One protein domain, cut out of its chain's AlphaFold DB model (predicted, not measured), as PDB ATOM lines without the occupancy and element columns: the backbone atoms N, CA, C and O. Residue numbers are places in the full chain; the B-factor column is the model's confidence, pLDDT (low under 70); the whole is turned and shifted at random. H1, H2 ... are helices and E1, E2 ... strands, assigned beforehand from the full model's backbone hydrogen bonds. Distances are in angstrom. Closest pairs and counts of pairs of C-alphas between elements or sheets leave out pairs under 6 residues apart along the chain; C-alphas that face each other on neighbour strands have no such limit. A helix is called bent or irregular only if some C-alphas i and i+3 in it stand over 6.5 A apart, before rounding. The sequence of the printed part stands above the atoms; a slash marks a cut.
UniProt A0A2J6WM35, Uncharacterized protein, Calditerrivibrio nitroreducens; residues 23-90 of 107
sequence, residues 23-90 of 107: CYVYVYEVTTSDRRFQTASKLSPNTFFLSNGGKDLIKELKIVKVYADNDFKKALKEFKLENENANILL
ATOM      1  N   CYS A  23     -37.438  26.974  58.093       71.50
ATOM      2  CA  CYS A  23     -37.233  27.038  56.662       71.50
ATOM      3  C   CYS A  23     -38.486  27.689  56.087       71.50
ATOM      4  O   CYS A  23     -39.537  27.076  55.965       71.50
ATOM      5  N   TYR A  24     -38.431  28.986  55.829       87.69
ATOM      6  CA  TYR A  24     -39.536  29.655  55.162       87.69
ATOM      7  C   TYR A  24     -39.505  29.339  53.671       87.69
ATOM      8  O   TYR A  24     -38.443  29.184  53.067       87.69
ATOM      9  N   VAL A  25     -40.682  29.296  53.063       89.06
ATOM     10  CA  VAL A  25     -40.825  29.283  51.611       89.06
ATOM     11  C   VAL A  25     -41.057  30.713  51.161       89.06
ATOM     12  O   VAL A  25     -42.054  31.340  51.515       89.06
ATOM     13  N   TYR A  26     -40.147  31.223  50.350       91.94
ATOM     14  CA  TYR A  26     -40.227  32.547  49.767       91.94
ATOM     15  C   TYR A  26     -40.724  32.432  48.334       91.94
ATOM     16  O   TYR A  26     -40.169  31.685  47.529       91.94
ATOM     17  N   VAL A  27     -41.757  33.198  48.007       93.38
ATOM     18  CA  VAL A  27     -42.133  33.444  46.621       93.38
ATOM     19  C   VAL A  27     -41.431  34.711  46.179       93.38
ATOM     20  O   VAL A  27     -41.707  35.803  46.681       93.38
ATOM     21  N   TYR A  28     -40.510  34.542  45.245       92.56
ATOM     22  CA  TYR A  28     -39.752  35.613  44.640       92.56
ATOM     23  C   TYR A  28     -40.399  36.048  43.340       92.56
ATOM     24  O   TYR A  28     -40.892  35.229  42.572       92.56
ATOM     25  N   GLU A  29     -40.325  37.340  43.079       92.44
ATOM     26  CA  GLU A  29     -40.383  37.897  41.745       92.44
ATOM     27  C   GLU A  29     -38.963  38.310  41.364       92.44
ATOM     28  O   GLU A  29     -38.322  39.107  42.055       92.44
ATOM     29  N   VAL A  30     -38.469  37.714  40.289       88.94
ATOM     30  CA  VAL A  30     -37.116  37.880  39.779       88.94
ATOM     31  C   VAL A  30     -37.206  38.658  38.477       88.94
ATOM     32  O   VAL A  30     -37.878  38.224  37.539       88.94
ATOM     33  N   THR A  31     -36.518  39.791  38.411       88.19
ATOM     34  CA  THR A  31     -36.309  40.543  37.171       88.19
ATOM     35  C   THR A  31     -34.853  40.381  36.765       88.19
ATOM     36  O   THR A  31     -33.948  40.727  37.527       88.19
ATOM     37  N   THR A  32     -34.622  39.857  35.569       83.62
ATOM     38  CA  THR A  32     -33.314  39.841  34.904       83.62
ATOM     39  C   THR A  32     -33.296  40.911  33.810       83.62
ATOM     40  O   THR A  32     -34.244  41.689  33.682       83.62
ATOM     41  N   SER A  33     -32.227  40.972  33.016       79.31
ATOM     42  CA  SER A  33     -32.151  41.878  31.860       79.31
ATOM     43  C   SER A  33     -33.277  41.647  30.845       79.31
ATOM     44  O   SER A  33     -33.821  42.607  30.303       79.31
ATOM     45  N   ASP A  34     -33.656  40.383  30.635       78.69
ATOM     46  CA  ASP A  34     -34.472  39.988  29.480       78.69
ATOM     47  C   ASP A  34     -35.867  39.499  29.876       78.69
ATOM     48  O   ASP A  34     -36.789  39.467  29.060       78.69
ATOM     49  N   ARG A  35     -36.040  39.084  31.137       84.44
ATOM     50  CA  ARG A  35     -37.266  38.437  31.601       84.44
ATOM     51  C   ARG A  35     -37.611  38.794  33.034       84.44
ATOM     52  O   ARG A  35     -36.765  39.157  33.847       84.44
ATOM     53  N   ARG A  36     -38.890  38.626  33.347       89.62
ATOM     54  CA  ARG A  36     -39.432  38.732  34.696       89.62
ATOM     55  C   ARG A  36     -40.255  37.489  34.982       89.62
ATOM     56  O   ARG A  36     -41.073  37.096  34.156       89.62
ATOM     57  N   PHE A  37     -40.037  36.855  36.123       90.94
ATOM     58  CA  PHE A  37     -40.752  35.635  36.486       90.94
ATOM     59  C   PHE A  37     -40.927  35.520  37.994       90.94
ATOM     60  O   PHE A  37     -40.203  36.141  38.768       90.94
ATOM     61  N   GLN A  38     -41.901  34.721  38.409       92.69
ATOM     62  CA  GLN A  38     -42.090  34.333  39.799       92.69
ATOM     63  C   GLN A  38     -41.605  32.907  40.026       92.69
ATOM     64  O   GLN A  38     -41.740  32.066  39.142       92.69
ATOM     65  N   THR A  39     -41.050  32.640  41.202       92.56
ATOM     66  CA  THR A  39     -40.580  31.308  41.606       92.56
ATOM     67  C   THR A  39     -40.704  31.137  43.115       92.56
ATOM     68  O   THR A  39     -40.612  32.115  43.857       92.56
ATOM     69  N   ALA A  40     -40.919  29.909  43.585       92.44
ATOM     70  CA  ALA A  40     -40.943  29.583  45.004       92.44
ATOM     71  C   ALA A  40     -39.642  28.879  45.399       92.44
ATOM     72  O   ALA A  40     -39.192  27.944  44.737       92.44
ATOM     73  N   SER A  41     -39.028  29.298  46.500       89.88
ATOM     74  CA  SER A  41     -37.773  28.721  46.974       89.88
ATOM     75  C   SER A  41     -37.677  28.764  48.493       89.88
ATOM     76  O   SER A  41     -38.146  29.698  49.136       89.88
ATOM     77  N   LYS A  42     -37.039  27.743  49.067       89.88
ATOM     78  CA  LYS A  42     -36.699  27.688  50.497       89.88
ATOM     79  C   LYS A  42     -35.408  28.440  50.832       89.88
ATOM     80  O   LYS A  42     -35.065  28.616  51.996       89.88
ATOM     81  N   LEU A  43     -34.666  28.868  49.811       87.69
ATOM     82  CA  LEU A  43     -33.464  29.666  50.005       87.69
ATOM     83  C   LEU A  43     -33.863  31.056  50.488       87.69
ATOM     84  O   LEU A  43     -34.787  31.660  49.941       87.69
ATOM     85  N   SER A  44     -33.128  31.570  51.472       86.50
ATOM     86  CA  SER A  44     -33.241  32.968  51.882       86.50
ATOM     87  C   SER A  44     -32.862  33.900  50.720       86.50
ATOM     88  O   SER A  44     -32.159  33.469  49.802       86.50
ATOM     89  N   PRO A  45     -33.270  35.180  50.744       84.75
ATOM     90  CA  PRO A  45     -33.051  36.088  49.618       84.75
ATOM     91  C   PRO A  45     -31.573  36.222  49.231       84.75
ATOM     92  O   PRO A  45     -31.231  36.150  48.053       84.75
ATOM     93  N   ASN A  46     -30.690  36.334  50.228       83.69
ATOM     94  CA  ASN A  46     -29.247  36.454  50.010       83.69
ATOM     95  C   ASN A  46     -28.673  35.186  49.371       83.69
ATOM     96  O   ASN A  46     -27.938  35.263  48.390       83.69
ATOM     97  N   THR A  47     -29.040  34.014  49.896       83.75
ATOM     98  CA  THR A  47     -28.582  32.733  49.349       83.75
ATOM     99  C   THR A  47     -29.139  32.511  47.947       83.75
ATOM    100  O   THR A  47     -28.407  32.097  47.056       83.75
ATOM    101  N   PHE A  48     -30.411  32.840  47.719       85.12
ATOM    102  CA  PHE A  48     -31.045  32.731  46.410       85.12
ATOM    103  C   PHE A  48     -30.337  33.599  45.365       85.12
ATOM    104  O   PHE A  48     -30.052  33.111  44.269       85.12
ATOM    105  N   PHE A  49     -30.024  34.849  45.717       81.44
ATOM    106  CA  PHE A  49     -29.308  35.785  44.852       81.44
ATOM    107  C   PHE A  49     -27.908  35.269  44.492       81.44
ATOM    108  O   PHE A  49     -27.547  35.243  43.318       81.44
ATOM    109  N   LEU A  50     -27.149  34.779  45.478       77.56
ATOM    110  CA  LEU A  50     -25.802  34.238  45.264       77.56
ATOM    111  C   LEU A  50     -25.804  32.949  44.430       77.56
ATOM    112  O   LEU A  50     -24.961  32.791  43.552       77.56
ATOM    113  N   SER A  51     -26.748  32.037  44.674       77.12
ATOM    114  CA  SER A  51     -26.809  30.752  43.966       77.12
ATOM    115  C   SER A  51     -27.303  30.868  42.522       77.12
ATOM    116  O   SER A  51     -26.944  30.030  41.700       77.12
ATOM    117  N   ASN A  52     -28.125  31.873  42.201       70.75
ATOM    118  CA  ASN A  52     -28.750  32.011  40.877       70.75
ATOM    119  C   ASN A  52     -28.222  33.193  40.050       70.75
ATOM    120  O   ASN A  52     -28.569  33.303  38.877       70.75
ATOM    121  N   GLY A  53     -27.361  34.049  40.608       59.03
ATOM    122  CA  GLY A  53     -26.855  35.258  39.944       59.03
ATOM    123  C   GLY A  53     -25.902  35.050  38.758       59.03
ATOM    124  O   GLY A  53     -25.479  36.039  38.169       59.03
ATOM    125  N   GLY A  54     -25.547  33.809  38.398       59.66
ATOM    126  CA  GLY A  54     -24.529  33.539  37.372       59.66
ATOM    127  C   GLY A  54     -25.008  33.353  35.942       59.66
ATOM    128  O   GLY A  54     -24.351  33.838  35.028       59.66
ATOM    129  N   LYS A  55     -26.119  32.639  35.720       56.28
ATOM    130  CA  LYS A  55     -26.569  32.312  34.353       56.28
ATOM    131  C   LYS A  55     -27.372  33.448  33.717       56.28
ATOM    132  O   LYS A  55     -27.227  33.683  32.527       56.28
ATOM    133  N   ASP A  56     -28.157  34.149  34.531       65.31
ATOM    134  CA  ASP A  56     -28.830  35.401  34.199       65.31
ATOM    135  C   ASP A  56     -28.623  36.352  35.374       65.31
ATOM    136  O   ASP A  56     -28.970  36.016  36.511       65.31
ATOM    137  N   LEU A  57     -28.068  37.537  35.124       75.00
ATOM    138  CA  LEU A  57     -27.843  38.495  36.200       75.00
ATOM    139  C   LEU A  57     -29.197  38.967  36.751       75.00
ATOM    140  O   LEU A  57     -29.983  39.608  36.043       75.00
ATOM    141  N   ILE A  58     -29.473  38.652  38.017       84.12
ATOM    142  CA  ILE A  58     -30.666  39.134  38.715       84.12
ATOM    143  C   ILE A  58     -30.493  40.638  38.949       84.12
ATOM    144  O   ILE A  58     -29.598  41.061  39.678       84.12
ATOM    145  N   LYS A  59     -31.352  41.446  38.326       83.38
ATOM    146  CA  LYS A  59     -31.374  42.912  38.459       83.38
ATOM    147  C   LYS A  59     -32.212  43.360  39.646       83.38
ATOM    148  O   LYS A  59     -31.855  44.301  40.343       83.38
ATOM    149  N   GLU A  60     -33.334  42.683  39.870       85.81
ATOM    150  CA  GLU A  60     -34.256  42.962  40.969       85.81
ATOM    151  C   GLU A  60     -34.749  41.629  41.539       85.81
ATOM    152  O   GLU A  60     -35.204  40.757  40.795       85.81
ATOM    153  N   LEU A  61     -34.662  41.476  42.860       88.62
ATOM    154  CA  LEU A  61     -35.243  40.356  43.594       88.62
ATOM    155  C   LEU A  61     -36.242  40.915  44.603       88.62
ATOM    156  O   LEU A  61     -35.856  41.601  45.549       88.62
ATOM    157  N   LYS A  62     -37.524  40.611  44.418       90.94
ATOM    158  CA  LYS A  62     -38.589  41.047  45.321       90.94
ATOM    159  C   LYS A  62     -39.242  39.844  45.981       90.94
ATOM    160  O   LYS A  62     -39.651  38.907  45.306       90.94
ATOM    161  N   ILE A  63     -39.397  39.891  47.300       92.69
ATOM    162  CA  ILE A  63     -40.213  38.915  48.026       92.69
ATOM    163  C   ILE A  63     -41.675  39.315  47.846       92.69
ATOM    164  O   ILE A  63     -42.089  40.394  48.272       92.69
ATOM    165  N   VAL A  64     -42.456  38.462  47.193       93.12
ATOM    166  CA  VAL A  64     -43.893  38.675  46.990       93.12
ATOM    167  C   VAL A  64     -44.670  38.169  48.195       93.12
ATOM    168  O   VAL A  64     -45.594  38.832  48.663       93.12
ATOM    169  N   LYS A  65     -44.297  36.988  48.696       93.50
ATOM    170  CA  LYS A  65     -44.971  36.343  49.820       93.50
ATOM    171  C   LYS A  65     -44.048  35.354  50.518       93.50
ATOM    172  O   LYS A  65     -43.142  34.802  49.898       93.50
ATOM    173  N   VAL A  66     -44.300  35.135  51.803       92.75
ATOM    174  CA  VAL A  66     -43.576  34.175  52.636       92.75
ATOM    175  C   VAL A  66     -44.579  33.187  53.214       92.75
ATOM    176  O   VAL A  66     -45.656  33.582  53.659       92.75
ATOM    177  N   TYR A  67     -44.223  31.910  53.195       91.00
ATOM    178  CA  TYR A  67     -44.998  30.816  53.765       91.00
ATOM    179  C   TYR A  67     -44.138  30.028  54.752       91.00
ATOM    180  O   TYR A  67     -42.907  30.067  54.700       91.00
ATOM    181  N   ALA A  68     -44.794  29.288  55.643       89.56
ATOM    182  CA  ALA A  68     -44.125  28.288  56.466       89.56
ATOM    183  C   ALA A  68     -43.589  27.132  55.599       89.56
ATOM    184  O   ALA A  68     -44.098  26.900  54.500       89.56
ATOM    185  N   ASP A  69     -42.608  26.377  56.101       84.94
ATOM    186  CA  ASP A  69     -41.948  25.297  55.343       84.94
ATOM    187  C   ASP A  69     -42.936  24.289  54.739       84.94
ATOM    188  O   ASP A  69     -42.840  23.877  53.579       84.94
ATOM    189  N   ASN A  70     -43.935  23.935  55.549       87.56
ATOM    190  CA  ASN A  70     -44.941  22.926  55.233       87.56
ATOM    191  C   ASN A  70     -45.917  23.386  54.136       87.56
ATOM    192  O   ASN A  70     -46.588  22.562  53.516       87.56
ATOM    193  N   ASP A  71     -45.956  24.689  53.850       91.69
ATOM    194  CA  ASP A  71     -46.877  25.315  52.904       91.69
ATOM    195  C   ASP A  71     -46.267  25.483  51.497       91.69
ATOM    196  O   ASP A  71     -46.813  26.204  50.661       91.69
ATOM    197  N   PHE A  72     -45.173  24.780  51.168       88.00
ATOM    198  CA  PHE A  72     -44.551  24.866  49.836       88.00
ATOM    199  C   PHE A  72     -45.536  24.567  48.695       88.00
ATOM    200  O   PHE A  72     -45.644  25.334  47.742       88.00
ATOM    201  N   LYS A  73     -46.333  23.497  48.812       90.62
ATOM    202  CA  LYS A  73     -47.353  23.148  47.801       90.62
ATOM    203  C   LYS A  73     -48.416  24.238  47.644       90.62
ATOM    204  O   LYS A  73     -48.905  24.472  46.544       90.62
ATOM    205  N   LYS A  74     -48.761  24.918  48.739       92.25
ATOM    206  CA  LYS A  74     -49.713  26.031  48.730       92.25
ATOM    207  C   LYS A  74     -49.134  27.233  47.988       92.25
ATOM    208  O   LYS A  74     -49.833  27.806  47.157       92.25
ATOM    209  N   ALA A  75     -47.862  27.551  48.227       90.88
ATOM    210  CA  ALA A  75     -47.141  28.580  47.485       90.88
ATOM    211  C   ALA A  75     -47.095  28.263  45.980       90.88
ATOM    212  O   ALA A  75     -47.387  29.133  45.163       90.88
ATOM    213  N   LEU A  76     -46.816  27.005  45.610       91.69
ATOM    214  CA  LEU A  76     -46.803  26.597  44.204       91.69
ATOM    215  C   LEU A  76     -48.167  26.787  43.533       91.69
ATOM    216  O   LEU A  76     -48.248  27.366  42.451       91.69
ATOM    217  N   LYS A  77     -49.244  26.341  44.185       93.38
ATOM    218  CA  LYS A  77     -50.599  26.419  43.634       93.38
ATOM    219  C   LYS A  77     -51.102  27.855  43.503       93.38
ATOM    220  O   LYS A  77     -51.678  28.212  42.479       93.38
ATOM    221  N   GLU A  78     -50.875  28.689  44.518       93.50
ATOM    222  CA  GLU A  78     -51.339  30.084  44.525       93.50
ATOM    223  C   GLU A  78     -50.707  30.904  43.388       93.50
ATOM    224  O   GLU A  78     -51.383  31.719  42.763       93.50
ATOM    225  N   PHE A  79     -49.441  30.629  43.067       91.25
ATOM    226  CA  PHE A  79     -48.687  31.337  42.032       91.25
ATOM    227  C   PHE A  79     -48.600  30.591  40.690       91.25
ATOM    228  O   PHE A  79     -47.894  31.048  39.791       91.25
ATOM    229  N   LYS A  80     -49.330  29.477  40.527       91.75
ATOM    230  CA  LYS A  80     -49.335  28.633  39.312       91.75
ATOM    231  C   LYS A  80     -47.940  28.120  38.910       91.75
ATOM    232  O   LYS A  80     -47.589  28.090  37.737       91.75
ATOM    233  N   LEU A  81     -47.149  27.709  39.898       91.19
ATOM    234  CA  LEU A  81     -45.758  27.257  39.768       91.19
ATOM    235  C   LEU A  81     -45.608  25.722  39.783       91.19
ATOM    236  O   LEU A  81     -44.496  25.216  39.872       91.19
ATOM    237  N   GLU A  82     -46.707  24.967  39.736       88.88
ATOM    238  CA  GLU A  82     -46.732  23.525  40.043       88.88
ATOM    239  C   GLU A  82     -45.885  22.650  39.098       88.88
ATOM    240  O   GLU A  82     -45.370  21.626  39.540       88.88
ATOM    241  N   ASN A  83     -45.703  23.058  37.837       84.94
ATOM    242  CA  ASN A  83     -44.994  22.254  36.831       84.94
ATOM    243  C   ASN A  83     -43.499  22.591  36.740       84.94
ATOM    244  O   ASN A  83     -42.653  21.707  36.813       84.94
ATOM    245  N   GLU A  84     -43.171  23.874  36.575       85.81
ATOM    246  CA  GLU A  84     -41.809  24.326  36.243       85.81
ATOM    247  C   GLU A  84     -41.165  25.165  37.355       85.81
ATOM    248  O   GLU A  84     -40.032  25.623  37.219       85.81
ATOM    249  N   ASN A  85     -41.886  25.404  38.457       86.00
ATOM    250  CA  ASN A  85     -41.503  26.348  39.508       86.00
ATOM    251  C   ASN A  85     -41.127  27.749  38.977       86.00
ATOM    252  O   ASN A  85     -40.313  28.470  39.560       86.00
ATOM    253  N   ALA A  86     -41.731  28.127  37.852       87.38
ATOM    254  CA  ALA A  86     -41.557  29.406  37.198       87.38
ATOM    255  C   ALA A  86     -42.893  29.843  36.595       87.38
ATOM    256  O   ALA A  86     -43.544  29.080  35.886       87.38
ATOM    257  N   ASN A  87     -43.297  31.078  36.870       90.44
ATOM    258  CA  ASN A  87     -44.429  31.721  36.216       90.44
ATOM    259  C   ASN A  87     -43.918  32.989  35.539       90.44
ATOM    260  O   ASN A  87     -43.488  33.929  36.211       90.44
ATOM    261  N   ILE A  88     -43.910  32.990  34.209       88.69
ATOM    262  CA  ILE A  88     -43.374  34.094  33.416       88.69
ATOM    263  C   ILE A  88     -44.346  35.270  33.500       88.69
ATOM    264  O   ILE A  88     -45.530  35.152  33.190       88.69
ATOM    265  N   LEU A  89     -43.831  36.417  33.924       87.69
ATOM    266  CA  LEU A  89     -44.578  37.662  33.985       87.69
ATOM    267  C   LEU A  89     -44.273  38.523  32.763       87.69
ATOM    268  O   LEU A  89     -43.266  38.344  32.077       87.69
ATOM    269  N   LEU A  90     -45.127  39.522  32.534       85.12
ATOM    270  CA  LEU A  90     -44.839  40.548  31.542       85.12
ATOM    271  C   LEU A  90     -43.500  41.229  31.867       85.12
ATOM    272  O   LEU A  90     -43.277  41.613  33.029       85.12
TER     273      LEU A  90
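What this domain is: This is residues 23 to 90 of the 107 residues of an uncharacterized protein of Calditerrivibrio nitroreducens (UniProt A0A2J6WM35). A strongly twisted, curled sheet of four antiparallel strands makes the core, with two helices packed on it at separate places: H2 along the strands over E1, and the short H1 across them. The long strands E3, E1 and E2 make most of the sheet, and the short E4 adds an edge beside E2. The printed part has 68 residues, in the order E1, E2, H1, E3, H2, E4, with the strands side by side as E3, E1, E2, E4; the class is mixed, helices and strands. The whole is compact, with a radius of gyration of the C-alphas of 11.3 A, rounded, and spans 32 by 24 by 17 A.

How they stand to each other: Inner strands E1, residues 25 to 31, and E2, residues 36 to 41, form an antiparallel hairpin at 161 degrees; N 28 and O 39 are 2.8 A apart, within hydrogen-bond range. On the other side of E1 is edge strand E3, residues 60 to 67, antiparallel at 158 degrees, with N 27 and O 65 2.8 A apart. Edge strand E4, residues 87 to 89, is antiparallel to E2 at 149 degrees, with N 38 and O 87 2.8 A apart. From edge to edge the strands' lines turn by 45 degrees and the way across turns by 61 degrees. H2, residues 69 to 78, is on the sheet at a height of 7.8 A, over E1 and along the strands, at 18 degrees to E1 on the local plane. Its closest C-alphas to E1 are those of Asp 69 and Val 25, 5.6 A apart. With H2 on one face, helix and sheet form two layers. H1, residues 45 to 52, is on the sheet at a height of 8.4 A, only just over E1, on which 3 of its C-alphas fall, and only just across the strands, at 61 degrees to E1 on the local plane. The closest C-alphas of H1 and E3 are those of Phe 49 and Leu 61, 7.6 A apart. E2, H1 and E3 make a split strand-helix-strand unit, two strands running the same way with E1 between them, and its crossover is right-handed. H1 and H2 are apart. Every O i to N i+4 pair is within hydrogen-bond range in H1, and 4 of 6 are in H2, which is irregular: C-alphas 70 and 73 are 7.8 A apart.

Where its parts are: E1 begins at C-alpha 25, (-40.825, 29.283, 51.611), and is 18.9 A long. E3 is the longest strand by residues, 20.7 A, and E2 measures 15.9 A. H2 is 15.1 A long and ends at C-alpha 78, (-51.339, 30.084, 44.525). H1 is 10.6 A long. E4, 6.3 A, ends at C-alpha 89, (-44.578, 37.662, 33.985).

The domain as a whole: The two C-alphas farthest apart are those of Ser 33 and Asn 70, 32.7 A. The printed part has no cut and no long link. Mean pLDDT of the printed part is 85.9; residues 53 to 56, in the link from H1 to E3, are under 70.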